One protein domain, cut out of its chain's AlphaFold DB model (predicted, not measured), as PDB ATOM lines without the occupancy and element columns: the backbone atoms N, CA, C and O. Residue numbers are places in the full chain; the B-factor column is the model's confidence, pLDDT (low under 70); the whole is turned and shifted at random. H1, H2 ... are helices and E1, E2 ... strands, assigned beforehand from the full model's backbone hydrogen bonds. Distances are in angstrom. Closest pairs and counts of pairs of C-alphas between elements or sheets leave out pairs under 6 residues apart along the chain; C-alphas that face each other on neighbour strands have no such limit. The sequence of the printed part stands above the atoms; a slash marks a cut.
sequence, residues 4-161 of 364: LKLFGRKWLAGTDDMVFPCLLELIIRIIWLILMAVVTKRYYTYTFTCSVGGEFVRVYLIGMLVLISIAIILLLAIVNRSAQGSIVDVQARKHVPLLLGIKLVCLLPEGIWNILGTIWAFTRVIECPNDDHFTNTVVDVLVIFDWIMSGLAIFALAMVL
ATOM      1  N   LEU A   4     316.367 444.210 405.680       76.31
ATOM      2  CA  LEU A   4     316.810 443.226 404.705       76.31
ATOM      3  C   LEU A   4     318.339 443.273 404.547       76.31
ATOM      4  O   LEU A   4     318.943 444.339 404.412       76.31
ATOM      5  N   LYS A   5     318.974 442.095 404.531       74.56
ATOM      6  CA  LYS A   5     320.397 441.940 404.213       74.56
ATOM      7  C   LYS A   5     320.538 441.195 402.891       74.56
ATOM      8  O   LYS A   5     320.158 440.033 402.796       74.56
ATOM      9  N   LEU A   6     321.103 441.859 401.887       71.44
ATOM     10  CA  LEU A   6     321.338 441.300 400.555       71.44
ATOM     11  C   LEU A   6     322.780 441.606 400.134       71.44
ATOM     12  O   LEU A   6     323.260 442.718 400.355       71.44
ATOM     13  N   PHE A   7     323.489 440.626 399.565       67.06
ATOM     14  CA  PHE A   7     324.908 440.747 399.176       67.06
ATOM     15  C   PHE A   7     325.830 441.274 400.296       67.06
ATOM     16  O   PHE A   7     326.753 442.049 400.057       67.06
ATOM     17  N   GLY A   8     325.552 440.896 401.549       62.78
ATOM     18  CA  GLY A   8     326.330 441.342 402.711       62.78
ATOM     19  C   GLY A   8     326.120 442.812 403.106       62.78
ATOM     20  O   GLY A   8     326.854 443.309 403.959       62.78
ATOM     21  N   ARG A   9     325.128 443.504 402.526       67.81
ATOM     22  CA  ARG A   9     324.773 444.899 402.839       67.81
ATOM     23  C   ARG A   9     323.379 444.991 403.455       67.81
ATOM     24  O   ARG A   9     322.491 444.229 403.074       67.81
ATOM     25  N   LYS A  10     323.187 445.926 404.392       69.06
ATOM     26  CA  LYS A  10     321.872 446.293 404.954       69.06
ATOM     27  C   LYS A  10     321.116 447.189 403.963       69.06
ATOM     28  O   LYS A  10     321.731 448.037 403.328       69.06
ATOM     29  N   TRP A  11     319.815 446.972 403.810       72.44
ATOM     30  CA  TRP A  11     318.916 447.751 402.951       72.44
ATOM     31  C   TRP A  11     317.926 448.524 403.823       72.44
ATOM     32  O   TRP A  11     317.537 448.041 404.883       72.44
ATOM     33  N   LEU A  12     317.483 449.702 403.376       69.00
ATOM     34  CA  LEU A  12     316.508 450.537 404.098       69.00
ATOM     35  C   LEU A  12     315.056 450.062 403.899       69.00
ATOM     36  O   LEU A  12     314.132 450.866 403.948       69.00
ATOM     37  N   ALA A  13     314.862 448.768 403.644       74.06
ATOM     38  CA  ALA A  13     313.562 448.137 403.465       74.06
ATOM     39  C   ALA A  13     313.505 446.797 404.211       74.06
ATOM     40  O   ALA A  13     314.511 446.084 404.307       74.06
ATOM     41  N   GLY A  14     312.329 446.467 404.739       75.94
ATOM     42  CA  GLY A  14     312.022 445.196 405.378       75.94
ATOM     43  C   GLY A  14     311.621 444.135 404.359       75.94
ATOM     44  O   GLY A  14     311.333 444.419 403.194       75.94
ATOM     45  N   THR A  15     311.604 442.874 404.789       81.44
ATOM     46  CA  THR A  15     311.121 441.761 403.954       81.44
ATOM     47  C   THR A  15     309.611 441.791 403.719       81.44
ATOM     48  O   THR A  15     309.155 441.172 402.772       81.44
ATOM     49  N   ASP A  16     308.843 442.458 404.580       80.81
ATOM     50  CA  ASP A  16     307.410 442.771 404.447       80.81
ATOM     51  C   ASP A  16     307.119 443.921 403.495       80.81
ATOM     52  O   ASP A  16     306.116 443.889 402.781       80.81
ATOM     53  N   ASP A  17     307.983 444.932 403.473       82.75
ATOM     54  CA  ASP A  17     307.750 446.137 402.675       82.75
ATOM     55  C   ASP A  17     307.699 445.856 401.175       82.75
ATOM     56  O   ASP A  17     307.245 446.699 400.407       82.75
ATOM     57  N   MET A  18     308.143 444.674 400.742       84.31
ATOM     58  CA  MET A  18     308.148 444.271 399.342       84.31
ATOM     59  C   MET A  18     306.745 443.982 398.793       84.31
ATOM     60  O   MET A  18     306.595 443.992 397.573       84.31
ATOM     61  N   VAL A  19     305.718 443.771 399.632       86.62
ATOM     62  CA  VAL A  19     304.364 443.415 399.158       86.62
ATOM     63  C   VAL A  19     303.792 444.500 398.245       86.62
ATOM     64  O   VAL A  19     303.473 444.217 397.094       86.62
ATOM     65  N   PHE A  20     303.669 445.739 398.729       87.12
ATOM     66  CA  PHE A  20     303.003 446.808 397.973       87.12
ATOM     67  C   PHE A  20     303.776 447.255 396.723       87.12
ATOM     68  O   PHE A  20     303.153 447.345 395.664       87.12
ATOM     69  N   PRO A  21     305.103 447.492 396.778       86.81
ATOM     70  CA  PRO A  21     305.882 447.818 395.591       86.81
ATOM     71  C   PRO A  21     305.830 446.701 394.546       86.81
ATOM     72  O   PRO A  21     305.606 446.985 393.373       86.81
ATOM     73  N   CYS A  22     305.965 445.432 394.957       88.75
ATOM     74  CA  CYS A  22     305.905 444.315 394.013       88.75
ATOM     75  C   CYS A  22     304.492 444.091 393.464       88.75
ATOM     76  O   CYS A  22     304.366 443.688 392.314       88.75
ATOM     77  N   LEU A  23     303.435 444.365 394.236       91.31
ATOM     78  CA  LEU A  23     302.054 444.290 393.755       91.31
ATOM     79  C   LEU A  23     301.758 445.382 392.719       91.31
ATOM     80  O   LEU A  23     301.155 445.102 391.686       91.31
ATOM     81  N   LEU A  24     302.203 446.615 392.970       89.94
ATOM     82  CA  LEU A  24     302.070 447.714 392.014       89.94
ATOM     83  C   LEU A  24     302.842 447.409 390.726       89.94
ATOM     84  O   LEU A  24     302.299 447.553 389.633       89.94
ATOM     85  N   GLU A  25     304.078 446.925 390.849       90.06
ATOM     86  CA  GLU A  25     304.879 446.498 389.702       90.06
ATOM     87  C   GLU A  25     304.216 445.339 388.945       90.06
ATOM     88  O   GLU A  25     304.164 445.363 387.719       90.06
ATOM     89  N   LEU A  26     303.639 444.363 389.653       92.88
ATOM     90  CA  LEU A  26     302.917 443.237 389.060       92.88
ATOM     91  C   LEU A  26     301.738 443.709 388.200       92.88
ATOM     92  O   LEU A  26     301.594 443.246 387.072       92.88
ATOM     93  N   ILE A  27     300.923 444.642 388.700       93.19
ATOM     94  CA  ILE A  27     299.791 445.200 387.943       93.19
ATOM     95  C   ILE A  27     300.290 445.856 386.652       93.19
ATOM     96  O   ILE A  27     299.749 445.596 385.577       93.19
ATOM     97  N   ILE A  28     301.355 446.655 386.739       90.50
ATOM     98  CA  ILE A  28     301.947 447.316 385.571       90.50
ATOM     99  C   ILE A  28     302.472 446.282 384.566       90.50
ATOM    100  O   ILE A  28     302.199 446.397 383.372       90.50
ATOM    101  N   ARG A  29     303.167 445.236 385.029       91.75
ATOM    102  CA  ARG A  29     303.690 444.167 384.161       91.75
ATOM    103  C   ARG A  29     302.579 443.354 383.498       91.75
ATOM    104  O   ARG A  29     302.740 442.976 382.345       91.75
ATOM    105  N   ILE A  30     301.452 443.120 384.172       93.81
ATOM    106  CA  ILE A  30     300.283 442.448 383.579       93.81
ATOM    107  C   ILE A  30     299.685 443.300 382.455       93.81
ATOM    108  O   ILE A  30     299.422 442.780 381.372       93.81
ATOM    109  N   ILE A  31     299.511 444.607 382.680       91.94
ATOM    110  CA  ILE A  31     299.041 445.532 381.637       91.94
ATOM    111  C   ILE A  31     300.004 445.502 380.445       91.94
ATOM    112  O   ILE A  31     299.574 445.367 379.300       91.94
ATOM    113  N   TRP A  32     301.309 445.554 380.714       89.88
ATOM    114  CA  TRP A  32     302.338 445.505 379.679       89.88
ATOM    115  C   TRP A  32     302.336 444.188 378.896       89.88
ATOM    116  O   TRP A  32     302.421 444.201 377.670       89.88
ATOM    117  N   LEU A  33     302.161 443.051 379.577       93.31
ATOM    118  CA  LEU A  33     302.037 441.741 378.941       93.31
ATOM    119  C   LEU A  33     300.850 441.709 377.972       93.31
ATOM    120  O   LEU A  33     300.993 441.213 376.857       93.31
ATOM    121  N   ILE A  34     299.698 442.255 378.372       92.44
ATOM    122  CA  ILE A  34     298.503 442.318 377.520       92.44
ATOM    123  C   ILE A  34     298.784 443.165 376.275       92.44
ATOM    124  O   ILE A  34     298.509 442.717 375.162       92.44
ATOM    125  N   LEU A  35     299.370 444.354 376.443       89.50
ATOM    126  CA  LEU A  35     299.726 445.230 375.323       89.50
ATOM    127  C   LEU A  35     300.698 444.536 374.360       89.50
ATOM    128  O   LEU A  35     300.436 444.472 373.159       89.50
ATOM    129  N   MET A  36     301.768 443.933 374.883       88.19
ATOM    130  CA  MET A  36     302.757 443.214 374.077       88.19
ATOM    131  C   MET A  36     302.177 441.973 373.398       88.19
ATOM    132  O   MET A  36     302.545 441.675 372.262       88.19
ATOM    133  N   ALA A  37     301.245 441.262 374.034       91.38
ATOM    134  CA  ALA A  37     300.572 440.117 373.430       91.38
ATOM    135  C   ALA A  37     299.675 440.541 372.257       91.38
ATOM    136  O   ALA A  37     299.672 439.876 371.220       91.38
ATOM    137  N   VAL A  38     298.958 441.663 372.382       89.62
ATOM    138  CA  VAL A  38     298.142 442.229 371.294       89.62
ATOM    139  C   VAL A  38     299.024 442.676 370.127       89.62
ATOM    140  O   VAL A  38     298.749 442.304 368.984       89.62
ATOM    141  N   VAL A  39     300.104 443.411 370.412       85.00
ATOM    142  CA  VAL A  39     301.082 443.846 369.400       85.00
ATOM    143  C   VAL A  39     301.692 442.639 368.700       85.00
ATOM    144  O   VAL A  39     301.683 442.576 367.474       85.00
ATOM    145  N   THR A  40     302.136 441.635 369.458       88.12
ATOM    146  CA  THR A  40     302.720 440.415 368.896       88.12
ATOM    147  C   THR A  40     301.707 439.685 368.023       88.12
ATOM    148  O   THR A  40     302.002 439.401 366.871       88.12
ATOM    149  N   LYS A  41     300.478 439.449 368.492       88.94
ATOM    150  CA  LYS A  41     299.451 438.759 367.696       88.94
ATOM    151  C   LYS A  41     299.178 439.454 366.358       88.94
ATOM    152  O   LYS A  41     298.944 438.774 365.364       88.94
ATOM    153  N   ARG A  42     299.183 440.790 366.335       84.38
ATOM    154  CA  ARG A  42     298.913 441.568 365.120       84.38
ATOM    155  C   ARG A  42     300.126 441.671 364.196       84.38
ATOM    156  O   ARG A  42     299.959 441.582 362.986       84.38
ATOM    157  N   TYR A  43     301.319 441.868 364.750       79.19
ATOM    158  CA  TYR A  43     302.521 442.186 363.978       79.19
ATOM    159  C   TYR A  43     303.349 440.950 363.615       79.19
ATOM    160  O   TYR A  43     304.072 440.963 362.625       79.19
ATOM    161  N   TYR A  44     303.229 439.849 364.362       84.81
ATOM    162  CA  TYR A  44     304.070 438.666 364.170       84.81
ATOM    163  C   TYR A  44     303.959 438.083 362.759       84.81
ATOM    164  O   TYR A  44     304.977 437.774 362.149       84.81
ATOM    165  N   THR A  45     302.754 437.988 362.194       84.88
ATOM    166  CA  THR A  45     302.562 437.528 360.808       84.88
ATOM    167  C   THR A  45     303.089 438.533 359.786       84.88
ATOM    168  O   THR A  45     303.662 438.135 358.776       84.88
ATOM    169  N   TYR A  46     302.965 439.829 360.072       80.88
ATOM    170  CA  TYR A  46     303.453 440.904 359.211       80.88
ATOM    171  C   TYR A  46     304.987 440.926 359.101       80.88
ATOM    172  O   TYR A  46     305.536 441.193 358.034       80.88
ATOM    173  N   THR A  47     305.706 440.529 360.155       80.56
ATOM    174  CA  THR A  47     307.178 440.433 360.096       80.56
ATOM    175  C   THR A  47     307.706 439.455 359.037       80.56
ATOM    176  O   THR A  47     308.876 439.536 358.668       80.56
ATOM    177  N   PHE A  48     306.887 438.517 358.541       83.50
ATOM    178  CA  PHE A  48     307.288 437.600 357.467       83.50
ATOM    179  C   PHE A  48     307.305 438.261 356.086       83.50
ATOM    180  O   PHE A  48     307.942 437.730 355.183       83.50
ATOM    181  N   THR A  49     306.640 439.407 355.916       82.94
ATOM    182  CA  THR A  49     306.615 440.146 354.644       82.94
ATOM    183  C   THR A  49     307.735 441.178 354.508       82.94
ATOM    184  O   THR A  49     307.844 441.827 353.472       82.94
ATOM    185  N   CYS A  50     308.566 441.350 355.538       79.06
ATOM    186  CA  CYS A  50     309.677 442.296 355.513       79.06
ATOM    187  C   CYS A  50     310.855 441.743 354.701       79.06
ATOM    188  O   CYS A  50     311.196 440.566 354.825       79.06
ATOM    189  N   SER A  51     311.486 442.597 353.891       78.88
ATOM    190  CA  SER A  51     312.599 442.209 353.014       78.88
ATOM    191  C   SER A  51     313.882 441.950 353.802       78.88
ATOM    192  O   SER A  51     314.636 441.036 353.472       78.88
ATOM    193  N   VAL A  52     314.116 442.727 354.866       81.94
ATOM    194  CA  VAL A  52     315.298 442.624 355.731       81.94
ATOM    195  C   VAL A  52     314.890 442.750 357.201       81.94
ATOM    196  O   VAL A  52     314.102 443.613 357.577       81.94
ATOM    197  N   GLY A  53     315.440 441.881 358.055       78.06
ATOM    198  CA  GLY A  53     315.400 442.049 359.514       78.06
ATOM    199  C   GLY A  53     314.148 441.540 360.242       78.06
ATOM    200  O   GLY A  53     314.109 441.586 361.471       78.06
ATOM    201  N   GLY A  54     313.159 440.984 359.533       81.12
ATOM    202  CA  GLY A  54     311.925 440.463 360.143       81.12
ATOM    203  C   GLY A  54     312.144 439.348 361.180       81.12
ATOM    204  O   GLY A  54     311.401 439.254 362.156       81.12
ATOM    205  N   GLU A  55     313.193 438.532 361.027       85.12
ATOM    206  CA  GLU A  55     313.521 437.463 361.984       85.12
ATOM    207  C   GLU A  55     313.898 438.006 363.365       85.12
ATOM    208  O   GLU A  55     313.434 437.491 364.384       85.12
ATOM    209  N   PHE A  56     314.689 439.081 363.400       83.50
ATOM    210  CA  PHE A  56     315.119 439.711 364.644       83.50
ATOM    211  C   PHE A  56     313.915 440.248 365.419       83.50
ATOM    212  O   PHE A  56     313.784 439.984 366.614       83.50
ATOM    213  N   VAL A  57     312.970 440.891 364.722       82.50
ATOM    214  CA  VAL A  57     311.723 441.397 365.318       82.50
ATOM    215  C   VAL A  57     310.905 440.273 365.951       82.50
ATOM    216  O   VAL A  57     310.431 440.419 367.077       82.50
ATOM    217  N   ARG A  58     310.778 439.115 365.287       86.94
ATOM    218  CA  ARG A  58     310.071 437.952 365.856       86.94
ATOM    219  C   ARG A  58     310.727 437.447 367.134       86.94
ATOM    220  O   ARG A  58     310.029 437.218 368.122       86.94
ATOM    221  N   VAL A  59     312.054 437.298 367.121       89.62
ATOM    222  CA  VAL A  59     312.825 436.854 368.291       89.62
ATOM    223  C   VAL A  59     312.634 437.821 369.457       89.62
ATOM    224  O   VAL A  59     312.421 437.379 370.582       89.62
ATOM    225  N   TYR A  60     312.625 439.128 369.203       87.44
ATOM    226  CA  TYR A  60     312.373 440.122 370.245       87.44
ATOM    227  C   TYR A  60     310.965 440.096 370.798       87.44
ATOM    228  O   TYR A  60     310.825 440.142 372.015       87.44
ATOM    229  N   LEU A  61     309.941 440.021 369.944       88.06
ATOM    230  CA  LEU A  61     308.550 439.985 370.393       88.06
ATOM    231  C   LEU A  61     308.306 438.765 371.292       88.06
ATOM    232  O   LEU A  61     307.764 438.902 372.388       88.06
ATOM    233  N   ILE A  62     308.786 437.587 370.875       91.75
ATOM    234  CA  ILE A  62     308.719 436.365 371.687       91.75
ATOM    235  C   ILE A  62     309.552 436.520 372.964       91.75
ATOM    236  O   ILE A  62     309.066 436.223 374.054       91.75
ATOM    237  N   GLY A  63     310.787 437.009 372.850       92.31
ATOM    238  CA  GLY A  63     311.679 437.192 373.991       92.31
ATOM    239  C   GLY A  63     311.116 438.147 375.041       92.31
ATOM    240  O   GLY A  63     311.159 437.829 376.225       92.31
ATOM    241  N   MET A  64     310.485 439.251 374.628       89.56
ATOM    242  CA  MET A  64     309.802 440.179 375.533       89.56
ATOM    243  C   MET A  64     308.660 439.498 376.279       89.56
ATOM    244  O   MET A  64     308.568 439.628 377.499       89.56
ATOM    245  N   LEU A  65     307.811 438.733 375.583       92.69
ATOM    246  CA  LEU A  65     306.721 437.992 376.225       92.69
ATOM    247  C   LEU A  65     307.248 436.991 377.260       92.69
ATOM    248  O   LEU A  65     306.696 436.899 378.358       92.69
ATOM    249  N   VAL A  66     308.328 436.275 376.936       95.12
ATOM    250  CA  VAL A  66     308.971 435.320 377.848       95.12
ATOM    251  C   VAL A  66     309.557 436.038 379.064       95.12
ATOM    252  O   VAL A  66     309.269 435.641 380.193       95.12
ATOM    253  N   LEU A  67     310.320 437.117 378.863       93.38
ATOM    254  CA  LEU A  67     310.935 437.888 379.948       93.38
ATOM    255  C   LEU A  67     309.883 438.481 380.893       93.38
ATOM    256  O   LEU A  67     309.972 438.283 382.104       93.38
ATOM    257  N   ILE A  68     308.842 439.123 380.351       92.69
ATOM    258  CA  ILE A  68     307.748 439.690 381.151       92.69
ATOM    259  C   ILE A  68     307.022 438.587 381.934       92.69
ATOM    260  O   ILE A  68     306.703 438.773 383.107       92.69
ATOM    261  N   SER A  69     306.790 437.422 381.323       94.88
ATOM    262  CA  SER A  69     306.129 436.294 381.991       94.88
ATOM    263  C   SER A  69     306.965 435.739 383.148       94.88
ATOM    264  O   SER A  69     306.437 435.510 384.237       94.88
ATOM    265  N   ILE A  70     308.278 435.577 382.951       94.88
ATOM    266  CA  ILE A  70     309.208 435.152 384.010       94.88
ATOM    267  C   ILE A  70     309.216 436.177 385.150       94.88
ATOM    268  O   ILE A  70     309.120 435.797 386.320       94.88
ATOM    269  N   ALA A  71     309.263 437.472 384.824       92.88
ATOM    270  CA  ALA A  71     309.217 438.547 385.808       92.88
ATOM    271  C   ALA A  71     307.910 438.529 386.621       92.88
ATOM    272  O   ALA A  71     307.949 438.660 387.843       92.88
ATOM    273  N   ILE A  72     306.761 438.293 385.978       95.12
ATOM    274  CA  ILE A  72     305.457 438.158 386.647       95.12
ATOM    275  C   ILE A  72     305.450 436.979 387.626       95.12
ATOM    276  O   ILE A  72     305.031 437.143 388.771       95.12
ATOM    277  N   ILE A  73     305.940 435.804 387.217       95.94
ATOM    278  CA  ILE A  73     306.009 434.623 388.095       95.94
ATOM    279  C   ILE A  73     306.899 434.913 389.308       95.94
ATOM    280  O   ILE A  73     306.537 434.596 390.445       95.94
ATOM    281  N   LEU A  74     308.043 435.559 389.082       94.62
ATOM    282  CA  LEU A  74     308.957 435.945 390.148       94.62
ATOM    283  C   LEU A  74     308.326 436.969 391.105       94.62
ATOM    284  O   LEU A  74     308.444 436.821 392.321       94.62
ATOM    285  N   LEU A  75     307.611 437.967 390.581       93.62
ATOM    286  CA  LEU A  75     306.876 438.956 391.374       93.62
ATOM    287  C   LEU A  75     305.776 438.305 392.216       93.62
ATOM    288  O   LEU A  75     305.673 438.604 393.403       93.62
ATOM    289  N   LEU A  76     305.000 437.381 391.646       94.81
ATOM    290  CA  LEU A  76     303.992 436.613 392.381       94.81
ATOM    291  C   LEU A  76     304.621 435.805 393.522       94.81
ATOM    292  O   LEU A  76     304.100 435.801 394.640       94.81
ATOM    293  N   ALA A  77     305.766 435.163 393.271       94.19
ATOM    294  CA  ALA A  77     306.504 434.438 394.299       94.19
ATOM    295  C   ALA A  77     306.993 435.371 395.418       94.19
ATOM    296  O   ALA A  77     306.850 435.032 396.596       94.19
ATOM    297  N   ILE A  78     307.520 436.551 395.074       92.31
ATOM    298  CA  ILE A  78     307.961 437.557 396.051       92.31
ATOM    299  C   ILE A  78     306.774 438.061 396.869       92.31
ATOM    300  O   ILE A  78     306.853 438.020 398.089       92.31
ATOM    301  N   VAL A  79     305.672 438.477 396.237       93.19
ATOM    302  CA  VAL A  79     304.474 438.984 396.928       93.19
ATOM    303  C   VAL A  79     303.922 437.936 397.892       93.19
ATOM    304  O   VAL A  79     303.714 438.239 399.064       93.19
ATOM    305  N   ASN A  80     303.757 436.689 397.438       92.50
ATOM    306  CA  ASN A  80     303.254 435.604 398.279       92.50
ATOM    307  C   ASN A  80     304.182 435.337 399.472       92.50
ATOM    308  O   ASN A  80     303.729 435.279 400.611       92.50
ATOM    309  N   ARG A  81     305.497 435.216 399.240       91.81
ATOM    310  CA  ARG A  81     306.456 434.972 400.328       91.81
ATOM    311  C   ARG A  81     306.595 436.165 401.264       91.81
ATOM    312  O   ARG A  81     306.737 435.949 402.455       91.81
ATOM    313  N   SER A  82     306.509 437.387 400.751       89.06
ATOM    314  CA  SER A  82     306.567 438.642 401.505       89.06
ATOM    315  C   SER A  82     305.338 438.847 402.397       89.06
ATOM    316  O   SER A  82     305.462 439.419 403.476       89.06
ATOM    317  N   ALA A  83     304.170 438.351 401.977       88.19
ATOM    318  CA  ALA A  83     302.913 438.444 402.721       88.19
ATOM    319  C   ALA A  83     302.734 437.364 403.810       88.19
ATOM    320  O   ALA A  83     301.744 437.394 404.537       88.19
ATOM    321  N   GLN A  84     303.649 436.395 403.922       86.94
ATOM    322  CA  GLN A  84     303.533 435.301 404.891       86.94
ATOM    323  C   GLN A  84     303.966 435.720 406.302       86.94
ATOM    324  O   GLN A  84     305.028 436.316 406.493       86.94
ATOM    325  N   GLY A  85     303.181 435.293 407.295       83.31
ATOM    326  CA  GLY A  85     303.484 435.455 408.717       83.31
ATOM    327  C   GLY A  85     302.990 436.772 409.323       83.31
ATOM    328  O   GLY A  85     302.395 437.620 408.663       83.31
ATOM    329  N   SER A  86     303.222 436.920 410.627       79.19
ATOM    330  CA  SER A  86     302.978 438.162 411.370       79.19
ATOM    331  C   SER A  86     304.184 439.103 411.270       79.19
ATOM    332  O   SER A  86     305.267 438.707 410.836       79.19
ATOM    333  N   ILE A  87     304.028 440.343 411.740       71.44
ATOM    334  CA  ILE A  87     305.061 441.386 411.698       71.44
ATOM    335  C   ILE A  87     306.389 440.899 412.323       71.44
ATOM    336  O   ILE A  87     307.481 441.175 411.834       71.44
ATOM    337  N   VAL A  88     306.302 440.111 413.392       73.69
ATOM    338  CA  VAL A  88     307.462 439.589 414.130       73.69
ATOM    339  C   VAL A  88     308.020 438.272 413.578       73.69
ATOM    340  O   VAL A  88     309.111 437.865 413.968       73.69
ATOM    341  N   ASP A  89     307.312 437.606 412.664       78.44
ATOM    342  CA  ASP A  89     307.733 436.307 412.139       78.44
ATOM    343  C   ASP A  89     308.692 436.479 410.956       78.44
ATOM    344  O   ASP A  89     308.301 436.725 409.809       78.44
ATOM    345  N   VAL A  90     309.985 436.385 411.253       78.38
ATOM    346  CA  VAL A  90     311.069 436.503 410.269       78.38
ATOM    347  C   VAL A  90     311.275 435.189 409.503       78.38
ATOM    348  O   VAL A  90     311.719 435.202 408.354       78.38
ATOM    349  N   GLN A  91     310.933 434.040 410.099       80.81
ATOM    350  CA  GLN A  91     311.225 432.724 409.519       80.81
ATOM    351  C   GLN A  91     310.329 432.406 408.324       80.81
ATOM    352  O   GLN A  91     310.807 431.839 407.335       80.81
ATOM    353  N   ALA A  92     309.071 432.853 408.361       82.62
ATOM    354  CA  ALA A  92     308.154 432.755 407.227       82.62
ATOM    355  C   ALA A  92     308.712 433.413 405.943       82.62
ATOM    356  O   ALA A  92     308.434 432.959 404.832       82.62
ATOM    357  N   ARG A  93     309.574 434.433 406.084       85.31
ATOM    358  CA  ARG A  93     310.051 435.307 404.993       85.31
ATOM    359  C   ARG A  93     311.513 435.108 404.603       85.31
ATOM    360  O   ARG A  93     312.057 435.873 403.806       85.31
ATOM    361  N   LYS A  94     312.147 434.029 405.068       85.19
ATOM    362  CA  LYS A  94     313.570 433.727 404.808       85.19
ATOM    363  C   LYS A  94     313.961 433.622 403.327       85.19
ATOM    364  O   LYS A  94     315.126 433.802 402.993       85.19
ATOM    365  N   HIS A  95     313.005 433.333 402.440       87.94
ATOM    366  CA  HIS A  95     313.247 433.193 400.999       87.94
ATOM    367  C   HIS A  95     313.127 434.514 400.224       87.94
ATOM    368  O   HIS A  95     313.589 434.586 399.087       87.94
ATOM    369  N   VAL A  96     312.543 435.563 400.818       88.12
ATOM    370  CA  VAL A  96     312.381 436.879 400.172       88.12
ATOM    371  C   VAL A  96     313.725 437.478 399.719       88.12
ATOM    372  O   VAL A  96     313.796 437.915 398.572       88.12
ATOM    373  N   PRO A  97     314.816 437.440 400.518       87.31
ATOM    374  CA  PRO A  97     316.125 437.913 400.066       87.31
ATOM    375  C   PRO A  97     316.637 437.151 398.836       87.31
ATOM    376  O   PRO A  97     317.129 437.763 397.894       87.31
ATOM    377  N   LEU A  98     316.494 435.822 398.801       89.19
ATOM    378  CA  LEU A  98     316.939 435.012 397.663       89.19
ATOM    379  C   LEU A  98     316.175 435.384 396.384       89.19
ATOM    380  O   LEU A  98     316.790 435.626 395.349       89.19
ATOM    381  N   LEU A  99     314.845 435.476 396.470       90.88
ATOM    382  CA  LEU A  99     313.991 435.842 395.337       90.88
ATOM    383  C   LEU A  99     314.277 437.265 394.836       90.88
ATOM    384  O   LEU A  99     314.311 437.494 393.629       90.88
ATOM    385  N   LEU A 100     314.543 438.209 395.743       88.56
ATOM    386  CA  LEU A 100     314.940 439.566 395.368       88.56
ATOM    387  C   LEU A 100     316.312 439.585 394.676       88.56
ATOM    388  O   LEU A 100     316.501 440.316 393.708       88.56
ATOM    389  N   GLY A 101     317.254 438.753 395.128       88.06
ATOM    390  CA  GLY A 101     318.541 438.561 394.457       88.06
ATOM    391  C   GLY A 101     318.376 438.053 393.023       88.06
ATOM    392  O   GLY A 101     318.968 438.619 392.108       88.06
ATOM    393  N   ILE A 102     317.513 437.051 392.816       91.12
ATOM    394  CA  ILE A 102     317.167 436.543 391.479       91.12
ATOM    395  C   ILE A 102     316.550 437.659 390.626       91.12
ATOM    396  O   ILE A 102     316.962 437.847 389.485       91.12
ATOM    397  N   LYS A 103     315.640 438.465 391.189       90.06
ATOM    398  CA  LYS A 103     315.020 439.602 390.486       90.06
ATOM    399  C   LYS A 103     316.049 440.621 389.998       90.06
ATOM    400  O   LYS A 103     315.952 441.081 388.865       90.06
ATOM    401  N   LEU A 104     317.042 440.959 390.821       88.19
ATOM    402  CA  LEU A 104     318.106 441.884 390.418       88.19
ATOM    403  C   LEU A 104     318.938 441.337 389.253       88.19
ATOM    404  O   LEU A 104     319.340 442.106 388.387       88.19
ATOM    405  N   VAL A 105     319.168 440.022 389.206       90.62
ATOM    406  CA  VAL A 105     319.845 439.378 388.071       90.62
ATOM    407  C   VAL A 105     318.953 439.385 386.826       90.62
ATOM    408  O   VAL A 105     319.446 439.694 385.746       90.62
ATOM    409  N   CYS A 106     317.648 439.128 386.968       90.00
ATOM    410  CA  CYS A 106     316.672 439.201 385.873       90.00
ATOM    411  C   CYS A 106     316.510 440.611 385.279       90.00
ATOM    412  O   CYS A 106     316.108 440.734 384.127       90.00
ATOM    413  N   LEU A 107     316.890 441.668 386.003       86.81
ATOM    414  CA  LEU A 107     316.901 443.036 385.475       86.81
ATOM    415  C   LEU A 107     317.920 443.219 384.331       86.81
ATOM    416  O   LEU A 107     317.724 444.056 383.454       86.81
ATOM    417  N   LEU A 108     319.014 442.448 384.324       89.94
ATOM    418  CA  LEU A 108     320.058 442.547 383.298       89.94
ATOM    419  C   LEU A 108     319.559 442.154 381.896       89.94
ATOM    420  O   LEU A 108     319.705 442.971 380.985       89.94
ATOM    421  N   PRO A 109     318.962 440.962 381.682       91.44
ATOM    422  CA  PRO A 109     318.413 440.613 380.378       91.44
ATOM    423  C   PRO A 109     317.261 441.533 379.971       91.44
ATOM    424  O   PRO A 109     317.175 441.854 378.793       91.44
ATOM    425  N   GLU A 110     316.436 442.024 380.905       89.12
ATOM    426  CA  GLU A 110     315.412 443.039 380.596       89.12
ATOM    427  C   GLU A 110     316.033 444.331 380.049       89.12
ATOM    428  O   GLU A 110     315.590 444.842 379.024       89.12
ATOM    429  N   GLY A 111     317.100 444.829 380.685       88.69
ATOM    430  CA  GLY A 111     317.819 446.011 380.216       88.69
ATOM    431  C   GLY A 111     318.447 445.810 378.834       88.69
ATOM    432  O   GLY A 111     318.340 446.685 377.980       88.69
ATOM    433  N   ILE A 112     319.053 444.643 378.584       91.31
ATOM    434  CA  ILE A 112     319.608 444.295 377.265       91.31
ATOM    435  C   ILE A 112     318.496 444.263 376.212       91.31
ATOM    436  O   ILE A 112     318.662 444.824 375.130       91.31
ATOM    437  N   TRP A 113     317.357 443.645 376.527       90.88
ATOM    438  CA  TRP A 113     316.234 443.550 375.599       90.88
ATOM    439  C   TRP A 113     315.630 444.921 375.294       90.88
ATOM    440  O   TRP A 113     315.359 445.211 374.134       90.88
ATOM    441  N   ASN A 114     315.510 445.803 376.290       89.25
ATOM    442  CA  ASN A 114     315.056 447.179 376.081       89.25
ATOM    443  C   ASN A 114     316.026 447.970 375.176       89.25
ATOM    444  O   ASN A 114     315.598 448.637 374.235       89.25
ATOM    445  N   ILE A 115     317.346 447.818 375.360       89.50
ATOM    446  CA  ILE A 115     318.344 448.418 374.455       89.50
ATOM    447  C   ILE A 115     318.157 447.897 373.022       89.50
ATOM    448  O   ILE A 115     318.111 448.697 372.089       89.50
ATOM    449  N   LEU A 116     317.986 446.587 372.825       87.62
ATOM    450  CA  LEU A 116     317.722 446.026 371.492       87.62
ATOM    451  C   LEU A 116     316.434 446.601 370.880       87.62
ATOM    452  O   LEU A 116     316.447 447.019 369.725       87.62
ATOM    453  N   GLY A 117     315.367 446.716 371.675       84.31
ATOM    454  CA  GLY A 117     314.105 447.333 371.264       84.31
ATOM    455  C   GLY A 117     314.269 448.783 370.803       84.31
ATOM    456  O   GLY A 117     313.692 449.173 369.793       84.31
ATOM    457  N   THR A 118     315.108 449.570 371.485       86.88
ATOM    458  CA  THR A 118     315.382 450.967 371.094       86.88
ATOM    459  C   THR A 118     316.130 451.082 369.783       86.88
ATOM    460  O   THR A 118     315.799 451.935 368.962       86.88
ATOM    461  N   ILE A 119     317.127 450.220 369.572       84.75
ATOM    462  CA  ILE A 119     317.912 450.224 368.341       84.75
ATOM    463  C   ILE A 119     316.970 449.961 367.170       84.75
ATOM    464  O   ILE A 119     317.106 450.596 366.132       84.75
ATOM    465  N   TRP A 120     315.986 449.084 367.337       78.25
ATOM    466  CA  TRP A 120     315.068 448.740 366.257       78.25
ATOM    467  C   TRP A 120     313.945 449.749 366.061       78.25
ATOM    468  O   TRP A 120     313.550 449.968 364.925       78.25
ATOM    469  N   ALA A 121     313.472 450.389 367.131       77.56
ATOM    470  CA  ALA A 121     312.489 451.464 367.025       77.56
ATOM    471  C   ALA A 121     313.070 452.694 366.303       77.56
ATOM    472  O   ALA A 121     312.438 453.260 365.419       77.56
ATOM    473  N   PHE A 122     314.315 453.075 366.617       79.00
ATOM    474  CA  PHE A 122     314.891 454.342 366.147       79.00
ATOM    475  C   PHE A 122     315.904 454.221 365.001       79.00
ATOM    476  O   PHE A 122     316.335 455.244 364.463       79.00
ATOM    477  N   THR A 123     316.289 453.010 364.593       75.31
ATOM    478  CA  THR A 123     317.224 452.803 363.475       75.31
ATOM    479  C   THR A 123     316.517 452.139 362.301       75.31
ATOM    480  O   THR A 123     315.767 451.184 362.476       75.31
ATOM    481  N   ARG A 124     316.821 452.581 361.075       69.50
ATOM    482  CA  ARG A 124     316.281 452.022 359.818       69.50
ATOM    483  C   ARG A 124     316.896 450.664 359.438       69.50
ATOM    484  O   ARG A 124     317.280 450.454 358.297       69.50
ATOM    485  N   VAL A 125     317.070 449.765 360.404       67.88
ATOM    486  CA  VAL A 125     317.657 448.429 360.175       67.88
ATOM    487  C   VAL A 125     316.629 447.464 359.570       67.88
ATOM    488  O   VAL A 125     317.003 446.446 358.993       67.88
ATOM    489  N   ILE A 126     315.338 447.775 359.698       69.88
ATOM    490  CA  ILE A 126     314.226 446.946 359.233       69.88
ATOM    491  C   ILE A 126     313.516 447.686 358.102       69.88
ATOM    492  O   ILE A 126     313.059 448.812 358.288       69.88
ATOM    493  N   GLU A 127     313.406 447.040 356.946       70.81
ATOM    494  CA  GLU A 127     312.671 447.554 355.791       70.81
ATOM    495  C   GLU A 127     311.472 446.633 355.526       70.81
ATOM    496  O   GLU A 127     311.626 445.453 355.195       70.81
ATOM    497  N   CYS A 128     310.261 447.163 355.717       73.00
ATOM    498  CA  CYS A 128     309.013 446.457 355.436       73.00
ATOM    499  C   CYS A 128     308.196 447.242 354.389       73.00
ATOM    500  O   CYS A 128     308.138 448.468 354.458       73.00
ATOM    501  N   PRO A 129     307.557 446.560 353.419       63.06
ATOM    502  CA  PRO A 129     306.963 447.203 352.244       63.06
ATOM    503  C   PRO A 129     305.722 448.075 352.517       63.06
ATOM    504  O   PRO A 129     305.475 448.996 351.744       63.06
ATOM    505  N   ASN A 130     304.967 447.843 353.601       62.62
ATOM    506  CA  ASN A 130     303.871 448.722 354.036       62.62
ATOM    507  C   ASN A 130     304.196 449.326 355.410       62.62
ATOM    508  O   ASN A 130     303.961 448.714 356.455       62.62
ATOM    509  N   ASP A 131     304.789 450.512 355.416       60.16
ATOM    510  CA  ASP A 131     305.178 451.187 356.650       60.16
ATOM    511  C   ASP A 131     303.956 451.909 357.257       60.16
ATOM    512  O   ASP A 131     303.652 453.061 356.940       60.16
ATOM    513  N   ASP A 132     303.181 451.201 358.086       63.53
ATOM    514  CA  ASP A 132     302.014 451.764 358.773       63.53
ATOM    515  C   ASP A 132     302.480 452.769 359.842       63.53
ATOM    516  O   ASP A 132     302.732 452.416 360.999       63.53
ATOM    517  N   HIS A 133     302.540 454.051 359.467       61.75
ATOM    518  CA  HIS A 133     302.998 455.180 360.294       61.75
ATOM    519  C   HIS A 133     302.400 455.210 361.716       61.75
ATOM    520  O   HIS A 133     303.067 455.591 362.682       61.75
ATOM    521  N   PHE A 134     301.139 454.788 361.863       59.47
ATOM    522  CA  PHE A 134     300.450 454.711 363.153       59.47
ATOM    523  C   PHE A 134     301.081 453.672 364.091       59.47
ATOM    524  O   PHE A 134     301.216 453.911 365.287       59.47
ATOM    525  N   THR A 135     301.497 452.525 363.557       64.81
ATOM    526  CA  THR A 135     302.034 451.417 364.355       64.81
ATOM    527  C   THR A 135     303.463 451.669 364.822       64.81
ATOM    528  O   THR A 135     303.754 451.417 365.990       64.81
ATOM    529  N   ASN A 136     304.306 452.272 363.981       70.81
ATOM    530  CA  ASN A 136     305.658 452.682 364.373       70.81
ATOM    531  C   ASN A 136     305.613 453.736 365.487       70.81
ATOM    532  O   ASN A 136     306.291 453.595 366.498       70.81
ATOM    533  N   THR A 137     304.694 454.703 365.384       75.31
ATOM    534  CA  THR A 137     304.481 455.709 366.440       75.31
ATOM    535  C   THR A 137     304.094 455.064 367.778       75.31
ATOM    536  O   THR A 137     304.551 455.494 368.836       75.31
ATOM    537  N   VAL A 138     303.261 454.015 367.761       74.12
ATOM    538  CA  VAL A 138     302.890 453.278 368.980       74.12
ATOM    539  C   VAL A 138     304.102 452.557 369.575       74.12
ATOM    540  O   VAL A 138     304.294 452.620 370.786       74.12
ATOM    541  N   VAL A 139     304.938 451.912 368.755       75.62
ATOM    542  CA  VAL A 139     306.161 451.236 369.224       75.62
ATOM    543  C   VAL A 139     307.152 452.236 369.828       75.62
ATOM    544  O   VAL A 139     307.651 451.991 370.926       75.62
ATOM    545  N   ASP A 140     307.360 453.392 369.196       79.25
ATOM    546  CA  ASP A 140     308.250 454.448 369.697       79.25
ATOM    547  C   ASP A 140     307.803 454.972 371.068       79.25
ATOM    548  O   ASP A 140     308.600 455.084 372.005       79.25
ATOM    549  N   VAL A 141     306.501 455.247 371.218       82.00
ATOM    550  CA  VAL A 141     305.912 455.694 372.490       82.00
ATOM    551  C   VAL A 141     306.066 454.626 373.574       82.00
ATOM    552  O   VAL A 141     306.389 454.960 374.716       82.00
ATOM    553  N   LEU A 142     305.870 453.348 373.233       80.81
ATOM    554  CA  LEU A 142     306.042 452.237 374.169       80.81
ATOM    555  C   LEU A 142     307.496 452.124 374.646       80.81
ATOM    556  O   LEU A 142     307.728 451.981 375.845       80.81
ATOM    557  N   VAL A 143     308.478 452.259 373.750       84.19
ATOM    558  CA  VAL A 143     309.903 452.229 374.115       84.19
ATOM    559  C   VAL A 143     310.258 453.385 375.054       84.19
ATOM    560  O   VAL A 143     310.899 453.169 376.083       84.19
ATOM    561  N   ILE A 144     309.807 454.611 374.761       85.31
ATOM    562  CA  ILE A 144     310.041 455.773 375.637       85.31
ATOM    563  C   ILE A 144     309.435 455.536 377.026       85.31
ATOM    564  O   ILE A 144     310.079 455.806 378.044       85.31
ATOM    565  N   PHE A 145     308.207 455.018 377.081       85.25
ATOM    566  CA  PHE A 145     307.542 454.710 378.340       85.25
ATOM    567  C   PHE A 145     308.298 453.641 379.150       85.25
ATOM    568  O   PHE A 145     308.458 453.799 380.362       85.25
ATOM    569  N   ASP A 146     308.835 452.609 378.494       85.00
ATOM    570  CA  ASP A 146     309.625 451.556 379.144       85.00
ATOM    571  C   ASP A 146     310.935 452.095 379.752       85.00
ATOM    572  O   ASP A 146     311.309 451.720 380.867       85.00
ATOM    573  N   TRP A 147     311.596 453.060 379.099       88.31
ATOM    574  CA  TRP A 147     312.751 453.768 379.676       88.31
ATOM    575  C   TRP A 147     312.396 454.622 380.885       88.31
ATOM    576  O   TRP A 147     313.148 454.633 381.862       88.31
ATOM    577  N   ILE A 148     311.262 455.326 380.849       86.75
ATOM    578  CA  ILE A 148     310.787 456.110 381.998       86.75
ATOM    579  C   ILE A 148     310.534 455.177 383.186       86.75
ATOM    580  O   ILE A 148     311.019 455.439 384.288       86.75
ATOM    581  N   MET A 149     309.836 454.063 382.961       83.38
ATOM    582  CA  MET A 149     309.559 453.063 383.993       83.38
ATOM    583  C   MET A 149     310.840 452.419 384.536       83.38
ATOM    584  O   MET A 149     311.012 452.327 385.754       83.38
ATOM    585  N   SER A 150     311.776 452.051 383.659       83.94
ATOM    586  CA  SER A 150     313.088 451.512 384.040       83.94
ATOM    587  C   SER A 150     313.907 452.524 384.850       83.94
ATOM    588  O   SER A 150     314.493 452.179 385.876       83.94
ATOM    589  N   GLY A 151     313.899 453.798 384.449       82.75
ATOM    590  CA  GLY A 151     314.561 454.886 385.167       82.75
ATOM    591  C   GLY A 151     313.977 455.109 386.562       82.75
ATOM    592  O   GLY A 151     314.728 455.231 387.533       82.75
ATOM    593  N   LEU A 152     312.646 455.089 386.691       82.19
ATOM    594  CA  LEU A 152     311.959 455.158 387.983       82.19
ATOM    595  C   LEU A 152     312.292 453.951 388.871       82.19
ATOM    596  O   LEU A 152     312.529 454.130 390.066       82.19
ATOM    597  N   ALA A 153     312.372 452.744 388.305       80.44
ATOM    598  CA  ALA A 153     312.744 451.535 389.037       80.44
ATOM    599  C   ALA A 153     314.197 451.582 389.539       80.44
ATOM    600  O   ALA A 153     314.451 451.304 390.711       80.44
ATOM    601  N   ILE A 154     315.148 452.006 388.697       81.75
ATOM    602  CA  ILE A 154     316.555 452.208 389.088       81.75
ATOM    603  C   ILE A 154     316.662 453.292 390.164       81.75
ATOM    604  O   ILE A 154     317.421 453.141 391.122       81.75
ATOM    605  N   PHE A 155     315.891 454.374 390.045       76.88
ATOM    606  CA  PHE A 155     315.849 455.432 391.049       76.88
ATOM    607  C   PHE A 155     315.303 454.927 392.392       76.88
ATOM    608  O   PHE A 155     315.924 455.159 393.431       76.88
ATOM    609  N   ALA A 156     314.185 454.198 392.382       75.88
ATOM    610  CA  ALA A 156     313.613 453.587 393.578       75.88
ATOM    611  C   ALA A 156     314.602 452.607 394.225       75.88
ATOM    612  O   ALA A 156     314.845 452.674 395.430       75.88
ATOM    613  N   LEU A 157     315.257 451.772 393.415       76.69
ATOM    614  CA  LEU A 157     316.320 450.882 393.864       76.69
ATOM    615  C   LEU A 157     317.477 451.672 394.490       76.69
ATOM    616  O   LEU A 157     317.914 451.336 395.582       76.69
ATOM    617  N   ALA A 158     317.937 452.758 393.866       71.62
ATOM    618  CA  ALA A 158     319.005 453.605 394.396       71.62
ATOM    619  C   ALA A 158     318.627 454.301 395.716       71.62
ATOM    620  O   ALA A 158     319.507 454.549 396.544       71.62
ATOM    621  N   MET A 159     317.346 454.626 395.910       67.38
ATOM    622  CA  MET A 159     316.815 455.206 397.147       67.38
ATOM    623  C   MET A 159     316.733 454.183 398.284       67.38
ATOM    624  O   MET A 159     317.043 454.532 399.421       67.38
ATOM    625  N   VAL A 160     316.357 452.937 397.982       69.06
ATOM    626  CA  VAL A 160     316.250 451.839 398.960       69.06
ATOM    627  C   VAL A 160     317.615 451.217 399.282       69.06
ATOM    628  O   VAL A 160     317.860 450.783 400.413       69.06
ATOM    629  N   LEU A 161     318.522 451.195 398.301       65.25
ATOM    630  CA  LEU A 161     319.916 450.827 398.494       65.25
ATOM    631  C   LEU A 161     320.560 451.814 399.465       65.25
ATOM    632  O   LEU A 161     320.729 452.993 399.147       65.25
TER     633      LEU A 161
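What this domain is: This is residues 4 to 161 of the 364 residues of an uncharacterized protein of Clastoptera arizonana (Arizona spittle bug) (UniProt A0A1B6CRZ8). Four long helices, H1, H3, H4 and H5, stand side by side as a rod-shaped up-and-down bundle, each running against the one before it, with H1 and H5 near each other but not closing the ring. The small strand hairpin E1 and E2 and the long link of residues 83 to 95 lie at one end, short H2 at the other. The printed part has 158 residues, in the order E1 E2 H1 H2 H3 H4 H5, mostly helix, with a two-stranded antiparallel sheet. It is only just loose, close to compact, with a radius of gyration of the C-alphas of 18.5 A and spans of 62 by 25 by 22 A.

Where its parts are: Find C-alpha 4 at (316.810, 443.226, 404.705), where E1, residues 4 to 6, begins; E2 follows at 9 to 14. From C-alpha 19 at (304.364, 443.415, 399.158), H1 runs 35.2 A to residue 43. Then come H2, residues 46 to 49; H3, 54 to 82, 41.7 A; H4, 96 to 122, 38.3 A; and H5, 133 to 160, 41.0 A, ending at (316.250, 451.839, 398.960).

How they stand to each other: Look first at H3, the hub. It touches H1, closest at C-alphas 79 and 19, 5.0 A, at a shallow tilt of 22 degrees, opposite ways. With residues 54 to 58 alone it touches H2, C-alphas 54 and 47 being closest at 4.7 A. H3 and H4 form a helical hairpin, closest at C-alphas 78 and 96, 6.1 A. H4 and H5 form another, closest at C-alphas 121 and 140, 5.8 A, at a shallow tilt of 32 degrees, only just short of steep; H4 touches with residues 114 to 122 alone. H3 and H5 are apart. In the hairpin E1 and E2, N 4 and O 13 are 3.0 A apart, within hydrogen-bond range. Every O i to N i+4 pair is within range in H1, H3 and H5; H4 has 21 of 23, and H2 is too short for one.

The domain as a whole: The C-alphas farthest apart, of Val 88 and Pro 129, are 62.4 A apart. The printed part has no cut; the link H3 to H4 is long. Look for pLDDT under 70 at residues 7 to 10, 12, 124 to 126, 129 to 135 and 159 to 161.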